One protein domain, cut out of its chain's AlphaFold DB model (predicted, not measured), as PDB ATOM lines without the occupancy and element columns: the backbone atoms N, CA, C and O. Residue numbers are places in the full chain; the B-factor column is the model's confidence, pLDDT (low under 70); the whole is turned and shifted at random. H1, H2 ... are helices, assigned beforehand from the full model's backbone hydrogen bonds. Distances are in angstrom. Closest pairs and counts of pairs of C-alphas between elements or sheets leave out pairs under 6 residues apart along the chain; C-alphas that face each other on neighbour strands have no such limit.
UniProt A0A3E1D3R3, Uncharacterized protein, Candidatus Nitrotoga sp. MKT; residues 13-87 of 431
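Overview. This is residues 13 to 87 of the 431 residues of an uncharacterized protein of Candidatus Nitrotoga sp. MKT (UniProt A0A3E1D3R3). Two helices, H1 and the longer H5, run side by side in opposite ways, and the short H3 packs crosswise on residues 80 to 84 of H5. H2 and the tiny H4 make a second group away from that pair, and the two ends of the printed part lie 10.0 A apart, C-alpha to C-alpha. The printed part has 75 residues with five named helices, H1 to H5 in chain order, and no named strand; its class is all helix. It is compact, with a radius of gyration of the C-alphas of 11.9 A, yet elongated, spanning 40 by 24 by 19 A.

Along the chain. H1, residues 17 to 24, begins at C-alpha 17 (8.568, -24.259, 6.175) and is 10.5 A long. H2, residues 32 to 40, is 12.2 A long. H3 is residues 47 to 52 and H4 residues 58 to 61. H5, residues 70 to 84, is 21.3 A long and ends at C-alpha 84 (15.480, -16.488, -2.543).

Arrangement. H1 touches H5 at a shallow tilt of 21 degrees, opposite ways; the closest C-alphas, of Leu 19 and Ile 74, are 6.5 A apart. H1 is close to H3 but not clearly touching, with the closest C-alphas, of Leu 18 and Glu 49, 7.1 A apart. H2 touches H4, with the closest C-alphas, of Pro 32 and Phe 58, 5.6 A apart. H2 and H5 are apart. H3 touches H5 with residues 80 to 84 of H5 alone, about perpendicular at 86 degrees; the closest C-alphas, of Arg 52 and Leu 81, are 6.3 A apart. Residues 29 to 30 pair with residues 68 to 69, antiparallel. Every O i to N i+4 pair is within hydrogen-bond range in H1, H2 and H3, and 9 of 11 are in H5; H4 is too short for such a pair.

Size, cuts and confidence. The C-alphas farthest apart, of Asp 65 and Ile 87, are 40.2 A apart. The printed part has no cut. The link from H3 to H4 is tight, and the other three are short. The mean pLDDT of the printed part is 91.5, and no printed residue is under 70.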
ATOM      1  N   PRO A  13      21.467 -19.357   8.524       90.50
ATOM      2  CA  PRO A  13      20.951 -20.709   8.731       90.50
ATOM      3  C   PRO A  13      19.413 -20.693   8.750       90.50
ATOM      4  O   PRO A  13      18.789 -20.807   9.801       90.50
ATOM      5  N   LEU A  14      18.805 -20.456   7.584       94.62
ATOM      6  CA  LEU A  14      17.355 -20.328   7.417       94.62
ATOM      7  C   LEU A  14      16.783 -21.515   6.635       94.62
ATOM      8  O   LEU A  14      17.345 -21.891   5.605       94.62
ATOM      9  N   ARG A  15      15.644 -22.050   7.086       92.81
ATOM     10  CA  ARG A  15      14.944 -23.199   6.475       92.81
ATOM     11  C   ARG A  15      13.604 -22.820   5.849       92.81
ATOM     12  O   ARG A  15      13.007 -21.817   6.222       92.81
ATOM     13  N   SER A  16      13.118 -23.605   4.898       94.88
ATOM     14  CA  SER A  16      11.801 -23.396   4.285       94.88
ATOM     15  C   SER A  16      10.745 -24.213   5.022       94.88
ATOM     16  O   SER A  16      10.856 -25.435   5.067       94.88
ATOM     17  N   LYS A  17       9.695 -23.557   5.534       94.75
ATOM     18  CA  LYS A  17       8.568 -24.259   6.175       94.75
ATOM     19  C   LYS A  17       7.790 -25.099   5.162       94.75
ATOM     20  O   LYS A  17       7.217 -26.123   5.525       94.75
ATOM     21  N   LEU A  18       7.774 -24.670   3.898       95.12
ATOM     22  CA  LEU A  18       7.180 -25.434   2.806       95.12
ATOM     23  C   LEU A  18       7.918 -26.759   2.580       95.12
ATOM     24  O   LEU A  18       7.269 -27.800   2.516       95.12
ATOM     25  N   LEU A  19       9.254 -26.728   2.502       94.88
ATOM     26  CA  LEU A  19      10.060 -27.946   2.367       94.88
ATOM     27  C   LEU A  19       9.882 -28.868   3.575       94.88
ATOM     28  O   LEU A  19       9.631 -30.054   3.393       94.88
ATOM     29  N   ASP A  20       9.886 -28.313   4.789       93.88
ATOM     30  CA  ASP A  20       9.658 -29.087   6.014       93.88
ATOM     31  C   ASP A  20       8.321 -29.839   5.986       93.88
ATOM     32  O   ASP A  20       8.231 -31.011   6.360       93.88
ATOM     33  N   TRP A  21       7.263 -29.159   5.536       95.00
ATOM     34  CA  TRP A  21       5.946 -29.766   5.406       95.00
ATOM     35  C   TRP A  21       5.910 -30.823   4.300       95.00
ATOM     36  O   TRP A  21       5.328 -31.890   4.504       95.00
ATOM     37  N   LEU A  22       6.535 -30.560   3.147       94.12
ATOM     38  CA  LEU A  22       6.613 -31.522   2.047       94.12
ATOM     39  C   LEU A  22       7.350 -32.791   2.486       94.12
ATOM     40  O   LEU A  22       6.855 -33.895   2.271       94.12
ATOM     41  N   GLU A  23       8.486 -32.663   3.164       93.62
ATOM     42  CA  GLU A  23       9.248 -33.801   3.680       93.62
ATOM     43  C   GLU A  23       8.418 -34.629   4.669       93.62
ATOM     44  O   GLU A  23       8.311 -35.852   4.513       93.62
ATOM     45  N   ALA A  24       7.749 -33.962   5.616       93.31
ATOM     46  CA  ALA A  24       6.915 -34.597   6.637       93.31
ATOM     47  C   ALA A  24       5.582 -35.163   6.106       93.31
ATOM     48  O   ALA A  24       4.957 -35.991   6.772       93.31
ATOM     49  N   SER A  25       5.126 -34.733   4.926       91.75
ATOM     50  CA  SER A  25       3.837 -35.147   4.372       91.75
ATOM     51  C   SER A  25       3.808 -36.655   4.070       91.75
ATOM     52  O   SER A  25       4.705 -37.171   3.384       91.75
ATOM     53  N   PRO A  26       2.764 -37.388   4.515       91.81
ATOM     54  CA  PRO A  26       2.609 -38.810   4.212       91.81
ATOM     55  C   PRO A  26       2.208 -39.061   2.749       91.81
ATOM     56  O   PRO A  26       2.335 -40.185   2.259       91.81
ATOM     57  N   GLN A  27       1.726 -38.034   2.037       92.44
ATOM     58  CA  GLN A  27       1.274 -38.154   0.655       92.44
ATOM     59  C   GLN A  27       2.469 -38.311  -0.291       92.44
ATOM     60  O   GLN A  27       3.166 -37.343  -0.568       92.44
ATOM     61  N   LYS A  28       2.694 -39.520  -0.820       92.75
ATOM     62  CA  LYS A  28       3.823 -39.792  -1.732       92.75
ATOM     63  C   LYS A  28       3.570 -39.362  -3.174       92.75
ATOM     64  O   LYS A  28       4.480 -38.892  -3.837       92.75
ATOM     65  N   VAL A  29       2.352 -39.555  -3.674       94.00
ATOM     66  CA  VAL A  29       1.993 -39.282  -5.075       94.00
ATOM     67  C   VAL A  29       0.560 -38.778  -5.124       94.00
ATOM     68  O   VAL A  29      -0.318 -39.409  -4.539       94.00
ATOM     69  N   ALA A  30       0.286 -37.677  -5.818       92.75
ATOM     70  CA  ALA A  30      -1.072 -37.148  -5.963       92.75
ATOM     71  C   ALA A  30      -1.282 -36.509  -7.344       92.75
ATOM     72  O   ALA A  30      -0.331 -36.317  -8.103       92.75
ATOM     73  N   SER A  31      -2.538 -36.237  -7.709       92.56
ATOM     74  CA  SER A  31      -2.818 -35.471  -8.930       92.56
ATOM     75  C   SER A  31      -2.466 -33.983  -8.740       92.56
ATOM     76  O   SER A  31      -2.466 -33.500  -7.603       92.56
ATOM     77  N   PRO A  32      -2.229 -33.220  -9.825       91.44
ATOM     78  CA  PRO A  32      -2.026 -31.771  -9.783       91.44
ATOM     79  C   PRO A  32      -3.051 -31.018  -8.927       91.44
ATOM     80  O   PRO A  32      -2.700 -30.158  -8.126       91.44
ATOM     81  N   GLN A  33      -4.333 -31.373  -9.062       90.12
ATOM     82  CA  GLN A  33      -5.431 -30.737  -8.328       90.12
ATOM     83  C   GLN A  33      -5.383 -31.054  -6.831       90.12
ATOM     84  O   GLN A  33      -5.675 -30.189  -6.010       90.12
ATOM     85  N   GLN A  34      -4.995 -32.282  -6.474       91.00
ATOM     86  CA  GLN A  34      -4.821 -32.680  -5.080       91.00
ATOM     87  C   GLN A  34      -3.659 -31.915  -4.444       91.00
ATOM     88  O   GLN A  34      -3.841 -31.332  -3.379       91.00
ATOM     89  N   TRP A  35      -2.506 -31.839  -5.118       92.38
ATOM     90  CA  TRP A  35      -1.357 -31.073  -4.630       92.38
ATOM     91  C   TRP A  35      -1.675 -29.587  -4.472       92.38
ATOM     92  O   TRP A  35      -1.439 -29.024  -3.404       92.38
ATOM     93  N   GLN A  36      -2.293 -28.970  -5.480       90.75
ATOM     94  CA  GLN A  36      -2.729 -27.574  -5.411       90.75
ATOM     95  C   GLN A  36      -3.722 -27.345  -4.259       90.75
ATOM     96  O   GLN A  36      -3.606 -26.372  -3.518       90.75
ATOM     97  N   GLY A  37      -4.672 -28.265  -4.060       90.00
ATOM     98  CA  GLY A  37      -5.621 -28.216  -2.950       90.00
ATOM     99  C   GLY A  37      -4.949 -28.324  -1.578       90.00
ATOM    100  O   GLY A  37      -5.331 -27.604  -0.658       90.00
ATOM    101  N   MET A  38      -3.933 -29.177  -1.431       92.00
ATOM    102  CA  MET A  38      -3.163 -29.282  -0.187       92.00
ATOM    103  C   MET A  38      -2.366 -28.000   0.083       92.00
ATOM    104  O   MET A  38      -2.403 -27.488   1.199       92.00
ATOM    105  N   LEU A  39      -1.705 -27.454  -0.942       91.56
ATOM    106  CA  LEU A  39      -0.887 -26.246  -0.827       91.56
ATOM    107  C   LEU A  39      -1.723 -24.998  -0.514       91.56
ATOM    108  O   LEU A  39      -1.332 -24.194   0.324       91.56
ATOM    109  N   ASN A  40      -2.906 -24.861  -1.112       88.56
ATOM    110  CA  ASN A  40      -3.805 -23.734  -0.839       88.56
ATOM    111  C   ASN A  40      -4.376 -23.745   0.588       88.56
ATOM    112  O   ASN A  40      -4.754 -22.697   1.105       88.56
ATOM    113  N   ASN A  41      -4.449 -24.920   1.220       88.69
ATOM    114  CA  ASN A  41      -4.963 -25.092   2.580       88.69
ATOM    115  C   ASN A  41      -3.851 -25.166   3.640       88.69
ATOM    116  O   ASN A  41      -4.133 -25.438   4.811       88.69
ATOM    117  N   LEU A  42      -2.592 -24.937   3.254       90.69
ATOM    118  CA  LEU A  42      -1.464 -24.967   4.175       90.69
ATOM    119  C   LEU A  42      -1.583 -23.886   5.245       90.69
ATOM    120  O   LEU A  42      -1.632 -22.690   4.965       90.69
ATOM    121  N   GLN A  43      -1.548 -24.319   6.502       86.44
ATOM    122  CA  GLN A  43      -1.420 -23.420   7.639       86.44
ATOM    123  C   GLN A  43       0.062 -23.218   7.973       86.44
ATOM    124  O   GLN A  43       0.867 -24.138   7.862       86.44
ATOM    125  N   ASN A  44       0.421 -22.015   8.425       86.12
ATOM    126  CA  ASN A  44       1.769 -21.644   8.890       86.12
ATOM    127  C   ASN A  44       2.884 -21.569   7.823       86.12
ATOM    128  O   ASN A  44       4.023 -21.271   8.185       86.12
ATOM    129  N   VAL A  45       2.570 -21.752   6.538       92.19
ATOM    130  CA  VAL A  45       3.458 -21.445   5.400       92.19
ATOM    131  C   VAL A  45       3.009 -20.128   4.768       92.19
ATOM    132  O   VAL A  45       1.815 -19.838   4.703       92.19
ATOM    133  N   ARG A  46       3.949 -19.278   4.344       92.38
ATOM    134  CA  ARG A  46       3.598 -18.001   3.705       92.38
ATOM    135  C   ARG A  46       3.195 -18.225   2.251       92.38
ATOM    136  O   ARG A  46       3.885 -18.936   1.533       92.38
ATOM    137  N   ASN A  47       2.163 -17.520   1.786       92.06
ATOM    138  CA  ASN A  47       1.768 -17.553   0.372       92.06
ATOM    139  C   ASN A  47       2.928 -17.167  -0.553       92.06
ATOM    140  O   ASN A  47       3.149 -17.843  -1.548       92.06
ATOM    141  N   GLU A  48       3.727 -16.160  -0.175       92.69
ATOM    142  CA  GLU A  48       4.915 -15.780  -0.948       92.69
ATOM    143  C   GLU A  48       5.915 -16.942  -1.066       92.69
ATOM    144  O   GLU A  48       6.525 -17.115  -2.109       92.69
ATOM    145  N   GLU A  49       6.067 -17.793  -0.047       95.00
ATOM    146  CA  GLU A  49       6.951 -18.964  -0.130       95.00
ATOM    147  C   GLU A  49       6.456 -19.972  -1.179       95.00
ATOM    148  O   GLU A  49       7.254 -20.482  -1.962       95.00
ATOM    149  N   ILE A  50       5.141 -20.202  -1.253       93.75
ATOM    150  CA  ILE A  50       4.512 -21.089  -2.246       93.75
ATOM    151  C   ILE A  50       4.602 -20.480  -3.655       93.75
ATOM    152  O   ILE A  50       4.949 -21.173  -4.612       93.75
ATOM    153  N   GLU A  51       4.344 -19.176  -3.781       92.25
ATOM    154  CA  GLU A  51       4.473 -18.423  -5.034       92.25
ATOM    155  C   GLU A  51       5.912 -18.456  -5.559       92.25
ATOM    156  O   GLU A  51       6.140 -18.743  -6.732       92.25
ATOM    157  N   ARG A  52       6.904 -18.218  -4.690       92.75
ATOM    158  CA  ARG A  52       8.329 -18.246  -5.056       92.75
ATOM    159  C   ARG A  52       8.857 -19.655  -5.303       92.75
ATOM    160  O   ARG A  52       9.877 -19.784  -5.970       92.75
ATOM    161  N   ALA A  53       8.182 -20.686  -4.800       93.06
ATOM    162  CA  ALA A  53       8.436 -22.073  -5.173       93.06
ATOM    163  C   ALA A  53       7.818 -22.449  -6.538       93.06
ATOM    164  O   ALA A  53       8.062 -23.551  -7.018       93.06
ATOM    165  N   GLU A  54       7.042 -21.550  -7.162       90.62
ATOM    166  CA  GLU A  54       6.282 -21.776  -8.402       90.62
ATOM    167  C   GLU A  54       5.278 -22.943  -8.311       90.62
ATOM    168  O   GLU A  54       4.939 -23.576  -9.309       90.62
ATOM    169  N   LEU A  55       4.744 -23.207  -7.113       88.06
ATOM    170  CA  LEU A  55       3.792 -24.299  -6.862       88.06
ATOM    171  C   LEU A  55       2.327 -23.830  -6.824       88.06
ATOM    172  O   LEU A  55       1.494 -24.400  -6.122       88.06
ATOM    173  N   THR A  56       1.995 -22.765  -7.551       83.75
ATOM    174  CA  THR A  56       0.646 -22.176  -7.553       83.75
ATOM    175  C   THR A  56      -0.204 -22.602  -8.747       83.75
ATOM    176  O   THR A  56      -1.425 -22.686  -8.600       83.75
ATOM    177  N   ASP A  57       0.400 -22.925  -9.896       82.12
ATOM    178  CA  ASP A  57      -0.323 -23.259 -11.132       82.12
ATOM    179  C   ASP A  57       0.166 -24.557 -11.790       82.12
ATOM    180  O   ASP A  57       0.799 -24.575 -12.845       82.12
ATOM    181  N   PHE A  58      -0.171 -25.691 -11.174       83.12
ATOM    182  CA  PHE A  58       0.162 -27.001 -11.733       83.12
ATOM    183  C   PHE A  58      -0.540 -27.295 -13.065       83.12
ATOM    184  O   PHE A  58      -0.053 -28.130 -13.823       83.12
ATOM    185  N   LYS A  59      -1.675 -26.648 -13.367       77.25
ATOM    186  CA  LYS A  59      -2.445 -26.918 -14.595       77.25
ATOM    187  C   LYS A  59      -1.708 -26.456 -15.845       77.25
ATOM    188  O   LYS A  59      -1.914 -27.028 -16.911       77.25
ATOM    189  N   PHE A  60      -0.869 -25.433 -15.709       80.50
ATOM    190  CA  PHE A  60      -0.035 -24.949 -16.797       80.50
ATOM    191  C   PHE A  60       1.040 -25.973 -17.196       80.50
ATOM    192  O   PHE A  60       1.326 -26.142 -18.380       80.50
ATOM    193  N   TYR A  61       1.602 -26.690 -16.219       80.81
ATOM    194  CA  TYR A  61       2.737 -27.594 -16.431       80.81
ATOM    195  C   TYR A  61       2.340 -29.069 -16.592       80.81
ATOM    196  O   TYR A  61       3.039 -29.818 -17.274       80.81
ATOM    197  N   TYR A  62       1.220 -29.499 -16.001       85.56
ATOM    198  CA  TYR A  62       0.843 -30.909 -15.915       85.56
ATOM    199  C   TYR A  62      -0.589 -31.178 -16.389       85.56
ATOM    200  O   TYR A  62      -1.527 -30.430 -16.110       85.56
ATOM    201  N   LYS A  63      -0.777 -32.324 -17.058       86.88
ATOM    202  CA  LYS A  63      -2.110 -32.830 -17.420       86.88
ATOM    203  C   LYS A  63      -2.893 -33.237 -16.158       86.88
ATOM    204  O   LYS A  63      -2.277 -33.767 -15.236       86.88
ATOM    205  N   PRO A  64      -4.232 -33.088 -16.119       83.94
ATOM    206  CA  PRO A  64      -5.041 -33.404 -14.933       83.94
ATOM    207  C   PRO A  64      -4.871 -34.830 -14.394       83.94
ATOM    208  O   PRO A  64      -4.865 -35.025 -13.179       83.94
ATOM    209  N   ASP A  65      -4.687 -35.801 -15.290       85.75
ATOM    210  CA  ASP A  65      -4.553 -37.224 -14.949       85.75
ATOM    211  C   ASP A  65      -3.120 -37.622 -14.569       85.75
ATOM    212  O   ASP A  65      -2.866 -38.761 -14.170       85.75
ATOM    213  N   PHE A  66      -2.165 -36.696 -14.701       91.31
ATOM    214  CA  PHE A  66      -0.781 -36.942 -14.330       91.31
ATOM    215  C   PHE A  66      -0.665 -37.153 -12.815       91.31
ATOM    216  O   PHE A  66      -1.436 -36.614 -12.019       91.31
ATOM    217  N   ARG A  67       0.306 -37.964 -12.400       91.38
ATOM    218  CA  ARG A  67       0.567 -38.275 -10.995       91.38
ATOM    219  C   ARG A  67       1.954 -37.760 -10.648       91.38
ATOM    220  O   ARG A  67       2.937 -38.303 -11.131       91.38
ATOM    221  N   ILE A  68       2.003 -36.715  -9.827       92.06
ATOM    222  CA  ILE A  68       3.246 -36.052  -9.429       92.06
ATOM    223  C   ILE A  68       3.717 -36.669  -8.115       92.06
ATOM    224  O   ILE A  68       2.943 -36.747  -7.148       92.06
ATOM    225  N   GLY A  69       4.972 -37.113  -8.096       93.62
ATOM    226  CA  GLY A  69       5.638 -37.600  -6.892       93.62
ATOM    227  C   GLY A  69       6.024 -36.457  -5.955       93.62
ATOM    228  O   GLY A  69       6.322 -35.346  -6.386       93.62
ATOM    229  N   LYS A  70       6.037 -36.730  -4.654       94.81
ATOM    230  CA  LYS A  70       6.438 -35.775  -3.619       94.81
ATOM    231  C   LYS A  70       7.872 -35.288  -3.825       94.81
ATOM    232  O   LYS A  70       8.149 -34.107  -3.657       94.81
ATOM    233  N   GLU A  71       8.757 -36.195  -4.218       94.62
ATOM    234  CA  GLU A  71      10.171 -35.932  -4.468       94.62
ATOM    235  C   GLU A  71      10.369 -34.926  -5.614       94.62
ATOM    236  O   GLU A  71      11.188 -34.021  -5.489       94.62
ATOM    237  N   GLU A  72       9.558 -35.008  -6.675       92.38
ATOM    238  CA  GLU A  72       9.576 -34.053  -7.795       92.38
ATOM    239  C   GLU A  72       9.178 -32.641  -7.330       92.38
ATOM    240  O   GLU A  72       9.813 -31.652  -7.689       92.38
ATOM    241  N   ILE A  73       8.164 -32.533  -6.464       93.12
ATOM    242  CA  ILE A  73       7.728 -31.243  -5.908       93.12
ATOM    243  C   ILE A  73       8.798 -30.646  -4.994       93.12
ATOM    244  O   ILE A  73       9.037 -29.438  -5.046       93.12
ATOM    245  N   ILE A  74       9.439 -31.476  -4.168       95.38
ATOM    246  CA  ILE A  74      10.548 -31.049  -3.308       95.38
ATOM    247  C   ILE A  74      11.688 -30.501  -4.168       95.38
ATOM    248  O   ILE A  74      12.136 -29.387  -3.916       95.38
ATOM    249  N   GLU A  75      12.099 -31.215  -5.217       94.75
ATOM    250  CA  GLU A  75      13.185 -30.782  -6.105       94.75
ATOM    251  C   GLU A  75      12.880 -29.433  -6.780       94.75
ATOM    252  O   GLU A  75      13.725 -28.529  -6.797       94.75
ATOM    253  N   ILE A  76      11.648 -29.252  -7.276       92.38
ATOM    254  CA  ILE A  76      11.192 -27.981  -7.855       92.38
ATOM    255  C   ILE A  76      11.260 -26.865  -6.806       92.38
ATOM    256  O   ILE A  76      11.873 -25.818  -7.049       92.38
ATOM    257  N   ALA A  77      10.675 -27.089  -5.627       94.56
ATOM    258  CA  ALA A  77      10.647 -26.104  -4.553       94.56
ATOM    259  C   ALA A  77      12.061 -25.728  -4.091       94.56
ATOM    260  O   ALA A  77      12.363 -24.544  -3.949       94.56
ATOM    261  N   GLU A  78      12.957 -26.698  -3.910       94.94
ATOM    262  CA  GLU A  78      14.351 -26.460  -3.537       94.94
ATOM    263  C   GLU A  78      15.079 -25.597  -4.566       94.94
ATOM    264  O   GLU A  78      15.738 -24.615  -4.196       94.94
ATOM    265  N   CYS A  79      14.938 -25.920  -5.854       93.88
ATOM    266  CA  CYS A  79      15.570 -25.175  -6.937       93.88
ATOM    267  C   CYS A  79      15.082 -23.725  -6.993       93.88
ATOM    268  O   CYS A  79      15.890 -22.798  -7.113       93.88
ATOM    269  N   LYS A  80      13.768 -23.508  -6.875       94.31
ATOM    270  CA  LYS A  80      13.161 -22.174  -6.967       94.31
ATOM    271  C   LYS A  80      13.412 -21.337  -5.712       94.31
ATOM    272  O   LYS A  80      13.855 -20.191  -5.803       94.31
ATOM    273  N   LEU A  81      13.276 -21.927  -4.525       95.12
ATOM    274  CA  LEU A  81      13.570 -21.251  -3.259       95.12
ATOM    275  C   LEU A  81      15.066 -20.969  -3.073       95.12
ATOM    276  O   LEU A  81      15.425 -20.015  -2.377       95.12
ATOM    277  N   ALA A  82      15.961 -21.712  -3.738       94.12
ATOM    278  CA  ALA A  82      17.386 -21.389  -3.761       94.12
ATOM    279  C   ALA A  82      17.683 -19.997  -4.354       94.12
ATOM    280  O   ALA A  82      18.699 -19.401  -3.987       94.12
ATOM    281  N   LEU A  83      16.806 -19.456  -5.213       94.69
ATOM    282  CA  LEU A  83      16.908 -18.089  -5.745       94.69
ATOM    283  C   LEU A  83      16.663 -17.030  -4.657       94.69
ATOM    284  O   LEU A  83      17.261 -15.955  -4.690       94.69
ATOM    285  N   CYS A  84      15.827 -17.357  -3.667       95.19
ATOM    286  CA  CYS A  84      15.480 -16.488  -2.543       95.19
ATOM    287  C   CYS A  84      16.477 -16.580  -1.378       95.19
ATOM    288  O   CYS A  84      16.341 -15.834  -0.408       95.19
ATOM    289  N   ARG A  85      17.463 -17.491  -1.427       94.69
ATOM    290  CA  ARG A  85      18.399 -17.701  -0.314       94.69
ATOM    291  C   ARG A  85      19.330 -16.490  -0.140       94.69
ATOM    292  O   ARG A  85      20.143 -16.207  -1.026       94.69
ATOM    293  N   PRO A  86      19.266 -15.797   1.010       96.00
ATOM    294  CA  PRO A  86      20.077 -14.620   1.265       96.00
ATOM    295  C   PRO A  86      21.514 -14.985   1.629       96.00
ATOM    296  O   PRO A  86      21.786 -15.975   2.309       96.00
ATOM    297  N   ILE A  87      22.442 -14.114   1.242       96.12
ATOM    298  CA  ILE A  87      23.814 -14.110   1.737       96.12
ATOM    299  C   ILE A  87      24.061 -12.814   2.492       96.12
ATOM    300  O   ILE A  87      23.879 -11.729   1.944       96.12
TER     301      ILE A  87